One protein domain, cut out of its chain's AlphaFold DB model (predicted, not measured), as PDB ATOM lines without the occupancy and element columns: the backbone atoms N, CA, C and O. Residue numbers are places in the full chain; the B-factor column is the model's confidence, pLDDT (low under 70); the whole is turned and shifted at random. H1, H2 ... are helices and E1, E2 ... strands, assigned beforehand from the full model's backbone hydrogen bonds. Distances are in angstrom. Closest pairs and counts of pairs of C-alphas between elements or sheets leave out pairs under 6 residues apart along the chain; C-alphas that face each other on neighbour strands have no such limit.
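This is residues 348 to 406 of the 531 residues of the protein "Malectin domain-containing protein" of Chondrus crispus (UniProt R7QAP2). A small three-stranded sheet and the long helix H2 make an elongated body; H2 and H3 only graze the sheet, and H1 follows E2. The printed part has 59 residues, with three helices and three strands in the order E1 E2 H1 H2 H3 E3. The class is mixed, the sheet E2 E1 E3 antiparallel, the whole only just compact, close to loose: radius of gyration of the C-alphas 12.4 A, spans 36 by 21 by 18 A.

E1, residues 348 to 352, begins at C-alpha (44.613, -14.173, -37.381). E2 is 358 to 362; E3, 400 to 405, 16.1 A, ends at (43.924, -20.443, -34.876). H1 is 363 to 366, H2 370 to 384, 21.6 A, H3 387 to 393.

E1 and E2 form a hairpin, N 350 to O 359 2.9 A; N 351 to O 401 of E3 is 2.9 A. H2 and H3 are close but not clearly touching, C-alphas 382 and 388 at 6.3 A. O i to N i+4 pairs are within hydrogen-bond range throughout H3, 9 of 11 in H2; H1 is too short.

The printed part has no cut; 27 residues are under pLDDT 70.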
ATOM      1  N   LEU A 348      44.457 -14.076 -35.936       67.62
ATOM      2  CA  LEU A 348      44.613 -14.173 -37.381       67.62
ATOM      3  C   LEU A 348      46.104 -14.304 -37.705       67.62
ATOM      4  O   LEU A 348      46.891 -13.427 -37.343       67.62
ATOM      5  N   GLN A 349      46.492 -15.368 -38.408       67.75
ATOM      6  CA  GLN A 349      47.840 -15.500 -38.957       67.75
ATOM      7  C   GLN A 349      47.836 -15.191 -40.460       67.75
ATOM      8  O   GLN A 349      47.090 -15.804 -41.227       67.75
ATOM      9  N   LEU A 350      48.699 -14.262 -40.879       61.03
ATOM     10  CA  LEU A 350      48.982 -13.946 -42.280       61.03
ATOM     11  C   LEU A 350      50.385 -14.453 -42.624       61.03
ATOM     12  O   LEU A 350      51.384 -13.922 -42.134       61.03
ATOM     13  N   VAL A 351      50.467 -15.482 -43.466       58.41
ATOM     14  CA  VAL A 351      51.723 -16.149 -43.829       58.41
ATOM     15  C   VAL A 351      52.062 -15.863 -45.287       58.41
ATOM     16  O   VAL A 351      51.290 -16.159 -46.199       58.41
ATOM     17  N   THR A 352      53.247 -15.308 -45.527       57.66
ATOM     18  CA  THR A 352      53.770 -15.107 -46.887       57.66
ATOM     19  C   THR A 352      54.294 -16.422 -47.471       57.66
ATOM     20  O   THR A 352      54.940 -17.204 -46.775       57.66
ATOM     21  N   ARG A 353      54.079 -16.684 -48.769       42.72
ATOM     22  CA  ARG A 353      54.477 -17.956 -49.419       42.72
ATOM     23  C   ARG A 353      55.988 -18.248 -49.422       42.72
ATOM     24  O   ARG A 353      56.382 -19.390 -49.632       42.72
ATOM     25  N   GLN A 354      56.831 -17.245 -49.171       49.06
ATOM     26  CA  GLN A 354      58.275 -17.424 -48.957       49.06
ATOM     27  C   GLN A 354      58.624 -17.915 -47.536       49.06
ATOM     28  O   GLN A 354      59.788 -18.174 -47.253       49.06
ATOM     29  N   GLY A 355      57.647 -18.010 -46.624       45.00
ATOM     30  CA  GLY A 355      57.846 -18.375 -45.216       45.00
ATOM     31  C   GLY A 355      58.608 -17.330 -44.391       45.00
ATOM     32  O   GLY A 355      58.898 -17.571 -43.226       45.00
ATOM     33  N   ALA A 356      58.946 -16.183 -44.989       46.09
ATOM     34  CA  ALA A 356      59.877 -15.211 -44.422       46.09
ATOM     35  C   ALA A 356      59.258 -14.327 -43.329       46.09
ATOM     36  O   ALA A 356      59.980 -13.822 -42.473       46.09
ATOM     37  N   ARG A 357      57.935 -14.115 -43.368       50.19
ATOM     38  CA  ARG A 357      57.190 -13.326 -42.377       50.19
ATOM     39  C   ARG A 357      55.826 -13.949 -42.098       50.19
ATOM     40  O   ARG A 357      55.105 -14.302 -43.039       50.19
ATOM     41  N   VAL A 358      55.511 -14.041 -40.807       62.44
ATOM     42  CA  VAL A 358      54.200 -14.376 -40.241       62.44
ATOM     43  C   VAL A 358      53.744 -13.152 -39.460       62.44
ATOM     44  O   VAL A 358      54.413 -12.764 -38.504       62.44
ATOM     45  N   TYR A 359      52.634 -12.542 -39.862       69.12
ATOM     46  CA  TYR A 359      52.005 -11.477 -39.084       69.12
ATOM     47  C   TYR A 359      50.882 -12.090 -38.256       69.12
ATOM     48  O   TYR A 359      50.043 -12.814 -38.795       69.12
ATOM     49  N   GLN A 360      50.882 -11.818 -36.954       71.38
ATOM     50  CA  GLN A 360      49.853 -12.276 -36.030       71.38
ATOM     51  C   GLN A 360      49.056 -11.062 -35.560       71.38
ATOM     52  O   GLN A 360      49.604 -10.186 -34.898       71.38
ATOM     53  N   ILE A 361      47.779 -11.010 -35.931       77.44
ATOM     54  CA  ILE A 361      46.859  -9.952 -35.517       77.44
ATOM     55  C   ILE A 361      45.958 -10.536 -34.433       77.44
ATOM     56  O   ILE A 361      45.271 -11.535 -34.660       77.44
ATOM     57  N   ASP A 362      45.992  -9.926 -33.252       79.56
ATOM     58  CA  ASP A 362      45.066 -10.215 -32.163       79.56
ATOM     59  C   ASP A 362      43.814  -9.353 -32.348       79.56
ATOM     60  O   ASP A 362      43.843  -8.135 -32.150       79.56
ATOM     61  N   LEU A 363      42.717  -9.982 -32.771       74.44
ATOM     62  CA  LEU A 363      41.460  -9.275 -33.021       74.44
ATOM     63  C   LEU A 363      40.855  -8.729 -31.723       74.44
ATOM     64  O   LEU A 363      40.200  -7.693 -31.747       74.44
ATOM     65  N   GLN A 364      41.134  -9.366 -30.586       72.00
ATOM     66  CA  GLN A 364      40.642  -8.938 -29.279       72.00
ATOM     67  C   GLN A 364      41.468  -7.772 -28.705       72.00
ATOM     68  O   GLN A 364      40.959  -7.000 -27.897       72.00
ATOM     69  N   ALA A 365      42.707  -7.578 -29.169       69.94
ATOM     70  CA  ALA A 365      43.479  -6.364 -28.895       69.94
ATOM     71  C   ALA A 365      42.995  -5.156 -29.724       69.94
ATOM     72  O   ALA A 365      43.038  -4.028 -29.236       69.94
ATOM     73  N   LEU A 366      42.515  -5.385 -30.955       66.06
ATOM     74  CA  LEU A 366      41.884  -4.350 -31.787       66.06
ATOM     75  C   LEU A 366      40.469  -3.993 -31.301       66.06
ATOM     76  O   LEU A 366      40.077  -2.830 -31.357       66.06
ATOM     77  N   TYR A 367      39.732  -4.981 -30.789       79.75
ATOM     78  CA  TYR A 367      38.352  -4.851 -30.318       79.75
ATOM     79  C   TYR A 367      38.215  -5.366 -28.868       79.75
ATOM     80  O   TYR A 367      37.683  -6.452 -28.634       79.75
ATOM     81  N   PRO A 368      38.705  -4.609 -27.862       66.81
ATOM     82  CA  PRO A 368      38.806  -5.084 -26.476       66.81
ATOM     83  C   PRO A 368      37.486  -5.059 -25.688       66.81
ATOM     84  O   PRO A 368      37.430  -5.590 -24.578       66.81
ATOM     85  N   SER A 369      36.436  -4.426 -26.219       81.94
ATOM     86  CA  SER A 369      35.123  -4.355 -25.569       81.94
ATOM     87  C   SER A 369      34.201  -5.474 -26.074       81.94
ATOM     88  O   SER A 369      34.134  -5.687 -27.285       81.94
ATOM     89  N   PRO A 370      33.446  -6.166 -25.196       76.38
ATOM     90  CA  PRO A 370      32.518  -7.227 -25.601       76.38
ATOM     91  C   PRO A 370      31.336  -6.730 -26.446       76.38
ATOM     92  O   PRO A 370      30.597  -7.544 -26.984       76.38
ATOM     93  N   GLU A 371      31.144  -5.415 -26.584       83.00
ATOM     94  CA  GLU A 371      30.164  -4.857 -27.525       83.00
ATOM     95  C   GLU A 371      30.564  -5.034 -29.001       83.00
ATOM     96  O   GLU A 371      29.697  -4.913 -29.856       83.00
ATOM     97  N   TYR A 372      31.829  -5.381 -29.285       80.69
ATOM     98  CA  TYR A 372      32.357  -5.620 -30.635       80.69
ATOM     99  C   TYR A 372      32.412  -7.107 -31.048       80.69
ATOM    100  O   TYR A 372      33.094  -7.470 -32.010       80.69
ATOM    101  N   GLU A 373      31.750  -8.002 -30.305       79.44
ATOM    102  CA  GLU A 373      31.750  -9.446 -30.603       79.44
ATOM    103  C   GLU A 373      31.106  -9.745 -31.977       79.44
ATOM    104  O   GLU A 373      31.597 -10.602 -32.719       79.44
ATOM    105  N   ASP A 374      30.092  -8.962 -32.371       80.56
ATOM    106  CA  ASP A 374      29.445  -9.037 -33.688       80.56
ATOM    107  C   ASP A 374      30.376  -8.558 -34.823       80.56
ATOM    108  O   ASP A 374      30.420  -9.173 -35.889       80.56
ATOM    109  N   GLU A 375      31.159  -7.494 -34.622       78.06
ATOM    110  CA  GLU A 375      32.140  -6.979 -35.586       78.06
ATOM    111  C   GLU A 375      33.295  -7.963 -35.798       78.06
ATOM    112  O   GLU A 375      33.684  -8.226 -36.940       78.06
ATOM    113  N   VAL A 376      33.808  -8.565 -34.719       80.25
ATOM    114  CA  VAL A 376      34.822  -9.629 -34.798       80.25
ATOM    115  C   VAL A 376      34.266 -10.842 -35.551       80.25
ATOM    116  O   VAL A 376      34.953 -11.404 -36.408       80.25
ATOM    117  N   GLN A 377      33.006 -11.216 -35.310       83.94
ATOM    118  CA  GLN A 377      32.344 -12.305 -36.028       83.94
ATOM    119  C   GLN A 377      32.133 -11.986 -37.522       83.94
ATOM    120  O   GLN A 377      32.481 -12.810 -38.373       83.94
ATOM    121  N   ARG A 378      31.682 -10.774 -37.875       77.75
ATOM    122  CA  ARG A 378      31.594 -10.309 -39.276       77.75
ATOM    123  C   ARG A 378      32.955 -10.287 -39.966       77.75
ATOM    124  O   ARG A 378      33.049 -10.614 -41.149       77.75
ATOM    125  N   PHE A 379      34.018  -9.923 -39.251       80.06
ATOM    126  CA  PHE A 379      35.373  -9.956 -39.795       80.06
ATOM    127  C   PHE A 379      35.839 -11.397 -40.063       80.06
ATOM    128  O   PHE A 379      36.392 -11.668 -41.131       80.06
ATOM    129  N   LYS A 380      35.553 -12.354 -39.166       82.25
ATOM    130  CA  LYS A 380      35.797 -13.789 -39.425       82.25
ATOM    131  C   LYS A 380      35.050 -14.280 -40.660       82.25
ATOM    132  O   LYS A 380      35.648 -14.954 -41.497       82.25
ATOM    133  N   GLU A 381      33.778 -13.916 -40.797       83.88
ATOM    134  CA  GLU A 381      32.960 -14.229 -41.970       83.88
ATOM    135  C   GLU A 381      33.604 -13.666 -43.244       83.88
ATOM    136  O   GLU A 381      33.957 -14.441 -44.129       83.88
ATOM    137  N   PHE A 382      33.926 -12.369 -43.280       79.06
ATOM    138  CA  PHE A 382      34.618 -11.703 -44.392       79.06
ATOM    139  C   PHE A 382      35.949 -12.375 -44.793       79.06
ATOM    140  O   PHE A 382      36.277 -12.479 -45.979       79.06
ATOM    141  N   VAL A 383      36.730 -12.863 -43.824       83.19
ATOM    142  CA  VAL A 383      37.961 -13.622 -44.096       83.19
ATOM    143  C   VAL A 383      37.654 -15.031 -44.612       83.19
ATOM    144  O   VAL A 383      38.268 -15.460 -45.589       83.19
ATOM    145  N   SER A 384      36.707 -15.748 -43.998       79.38
ATOM    146  CA  SER A 384      36.342 -17.122 -44.380       79.38
ATOM    147  C   SER A 384      35.670 -17.214 -45.758       79.38
ATOM    148  O   SER A 384      35.910 -18.171 -46.491       79.38
ATOM    149  N   GLU A 385      34.932 -16.175 -46.165       85.25
ATOM    150  CA  GLU A 385      34.408 -15.970 -47.523       85.25
ATOM    151  C   GLU A 385      35.521 -15.695 -48.557       85.25
ATOM    152  O   GLU A 385      35.256 -15.577 -49.753       85.25
ATOM    153  N   GLY A 386      36.777 -15.552 -48.118       82.75
ATOM    154  CA  GLY A 386      37.924 -15.216 -48.962       82.75
ATOM    155  C   GLY A 386      37.955 -13.755 -49.417       82.75
ATOM    156  O   GLY A 386      38.813 -13.389 -50.222       82.75
ATOM    157  N   ARG A 387      37.064 -12.894 -48.905       82.00
ATOM    158  CA  ARG A 387      36.951 -11.493 -49.342       82.00
ATOM    159  C   ARG A 387      38.144 -10.655 -48.908       82.00
ATOM    160  O   ARG A 387      38.566  -9.802 -49.681       82.00
ATOM    161  N   LEU A 388      38.755 -10.947 -47.754       80.25
ATOM    162  CA  LEU A 388      40.038 -10.332 -47.385       80.25
ATOM    163  C   LEU A 388      41.149 -10.721 -48.372       80.25
ATOM    164  O   LEU A 388      41.888  -9.855 -48.833       80.25
ATOM    165  N   THR A 389      41.240 -11.999 -48.750       75.38
ATOM    166  CA  THR A 389      42.212 -12.476 -49.748       75.38
ATOM    167  C   THR A 389      42.016 -11.776 -51.091       75.38
ATOM    168  O   THR A 389      42.988 -11.314 -51.681       75.38
ATOM    169  N   LEU A 390      40.766 -11.634 -51.545       66.62
ATOM    170  CA  LEU A 390      40.425 -10.923 -52.778       66.62
ATOM    171  C   LEU A 390      40.754  -9.422 -52.688       66.62
ATOM    172  O   LEU A 390      41.346  -8.869 -53.608       66.62
ATOM    173  N   ALA A 391      40.436  -8.762 -51.571       68.88
ATOM    174  CA  ALA A 391      40.741  -7.347 -51.354       68.88
ATOM    175  C   ALA A 391      42.255  -7.064 -51.330       68.88
ATOM    176  O   ALA A 391      42.697  -6.039 -51.846       68.88
ATOM    177  N   LEU A 392      43.054  -7.979 -50.772       70.50
ATOM    178  CA  LEU A 392      44.516  -7.889 -50.766       70.50
ATOM    179  C   LEU A 392      45.106  -8.172 -52.158       70.50
ATOM    180  O   LEU A 392      45.972  -7.422 -52.609       70.50
ATOM    181  N   GLN A 393      44.584  -9.166 -52.885       67.50
ATOM    182  CA  GLN A 393      44.950  -9.420 -54.286       67.50
ATOM    183  C   GLN A 393      44.657  -8.211 -55.186       67.50
ATOM    184  O   GLN A 393      45.518  -7.817 -55.967       67.50
ATOM    185  N   ASN A 394      43.504  -7.558 -55.007       56.69
ATOM    186  CA  ASN A 394      43.131  -6.327 -55.717       56.69
ATOM    187  C   ASN A 394      44.051  -5.128 -55.402       56.69
ATOM    188  O   ASN A 394      43.996  -4.121 -56.102       56.69
ATOM    189  N   ARG A 395      44.891  -5.217 -54.360       61.84
ATOM    190  CA  ARG A 395      45.940  -4.239 -54.012       61.84
ATOM    191  C   ARG A 395      47.355  -4.735 -54.355       61.84
ATOM    192  O   ARG A 395      48.326  -4.280 -53.762       61.84
ATOM    193  N   GLY A 396      47.482  -5.715 -55.253       58.03
ATOM    194  CA  GLY A 396      48.765  -6.304 -55.668       58.03
ATOM    195  C   GLY A 396      49.402  -7.262 -54.648       58.03
ATOM    196  O   GLY A 396      50.422  -7.890 -54.939       58.03
ATOM    197  N   ILE A 397      48.797  -7.448 -53.468       66.19
ATOM    198  CA  ILE A 397      49.307  -8.327 -52.408       66.19
ATOM    199  C   ILE A 397      48.894  -9.771 -52.721       66.19
ATOM    200  O   ILE A 397      47.929 -10.328 -52.196       66.19
ATOM    201  N   SER A 398      49.647 -10.385 -53.629       68.25
ATOM    202  CA  SER A 398      49.510 -11.792 -54.004       68.25
ATOM    203  C   SER A 398      50.255 -12.728 -53.034       68.25
ATOM    204  O   SER A 398      51.083 -12.308 -52.229       68.25
ATOM    205  N   ASN A 399      50.002 -14.040 -53.136       70.88
ATOM    206  CA  ASN A 399      50.752 -15.090 -52.421       70.88
ATOM    207  C   ASN A 399      50.694 -15.038 -50.872       70.88
ATOM    208  O   ASN A 399      51.634 -15.480 -50.198       70.88
ATOM    209  N   LEU A 400      49.579 -14.566 -50.309       67.56
ATOM    210  CA  LEU A 400      49.282 -14.631 -48.876       67.56
ATOM    211  C   LEU A 400      48.422 -15.862 -48.542       67.56
ATOM    212  O   LEU A 400      47.446 -16.144 -49.235       67.56
ATOM    213  N   ALA A 401      48.769 -16.577 -47.474       71.12
ATOM    214  CA  ALA A 401      47.913 -17.575 -46.840       71.12
ATOM    215  C   ALA A 401      47.341 -16.995 -45.541       71.12
ATOM    216  O   ALA A 401      48.075 -16.392 -44.756       71.12
ATOM    217  N   ILE A 402      46.039 -17.178 -45.326       74.50
ATOM    218  CA  ILE A 402      45.313 -16.666 -44.163       74.50
ATOM    219  C   ILE A 402      44.713 -17.852 -43.412       74.50
ATOM    220  O   ILE A 402      44.063 -18.702 -44.025       74.50
ATOM    221  N   SER A 403      44.927 -17.918 -42.101       69.69
ATOM    222  CA  SER A 403      44.353 -18.960 -41.245       69.69
ATOM    223  C   SER A 403      43.978 -18.422 -39.870       69.69
ATOM    224  O   SER A 403      44.729 -17.642 -39.279       69.69
ATOM    225  N   PHE A 404      42.851 -18.902 -39.350       71.25
ATOM    226  CA  PHE A 404      42.463 -18.734 -37.954       71.25
ATOM    227  C   PHE A 404      43.047 -19.856 -37.100       71.25
ATOM    228  O   PHE A 404      43.036 -21.021 -37.500       71.25
ATOM    229  N   GLU A 405      43.530 -19.498 -35.915       63.94
ATOM    230  CA  GLU A 405      43.924 -20.443 -34.876       63.94
ATOM    231  C   GLU A 405      42.887 -20.386 -33.747       63.94
ATOM    232  O   GLU A 405      42.912 -19.486 -32.910       63.94
ATOM    233  N   GLU A 406      41.938 -21.326 -33.756       54.72
ATOM    234  CA  GLU A 406      40.974 -21.502 -32.664       54.72
ATOM    235  C   GLU A 406      41.598 -22.363 -31.557       54.72
ATOM    236  O   GLU A 406      42.024 -23.498 -31.808       54.72
TER     237      GLU A 406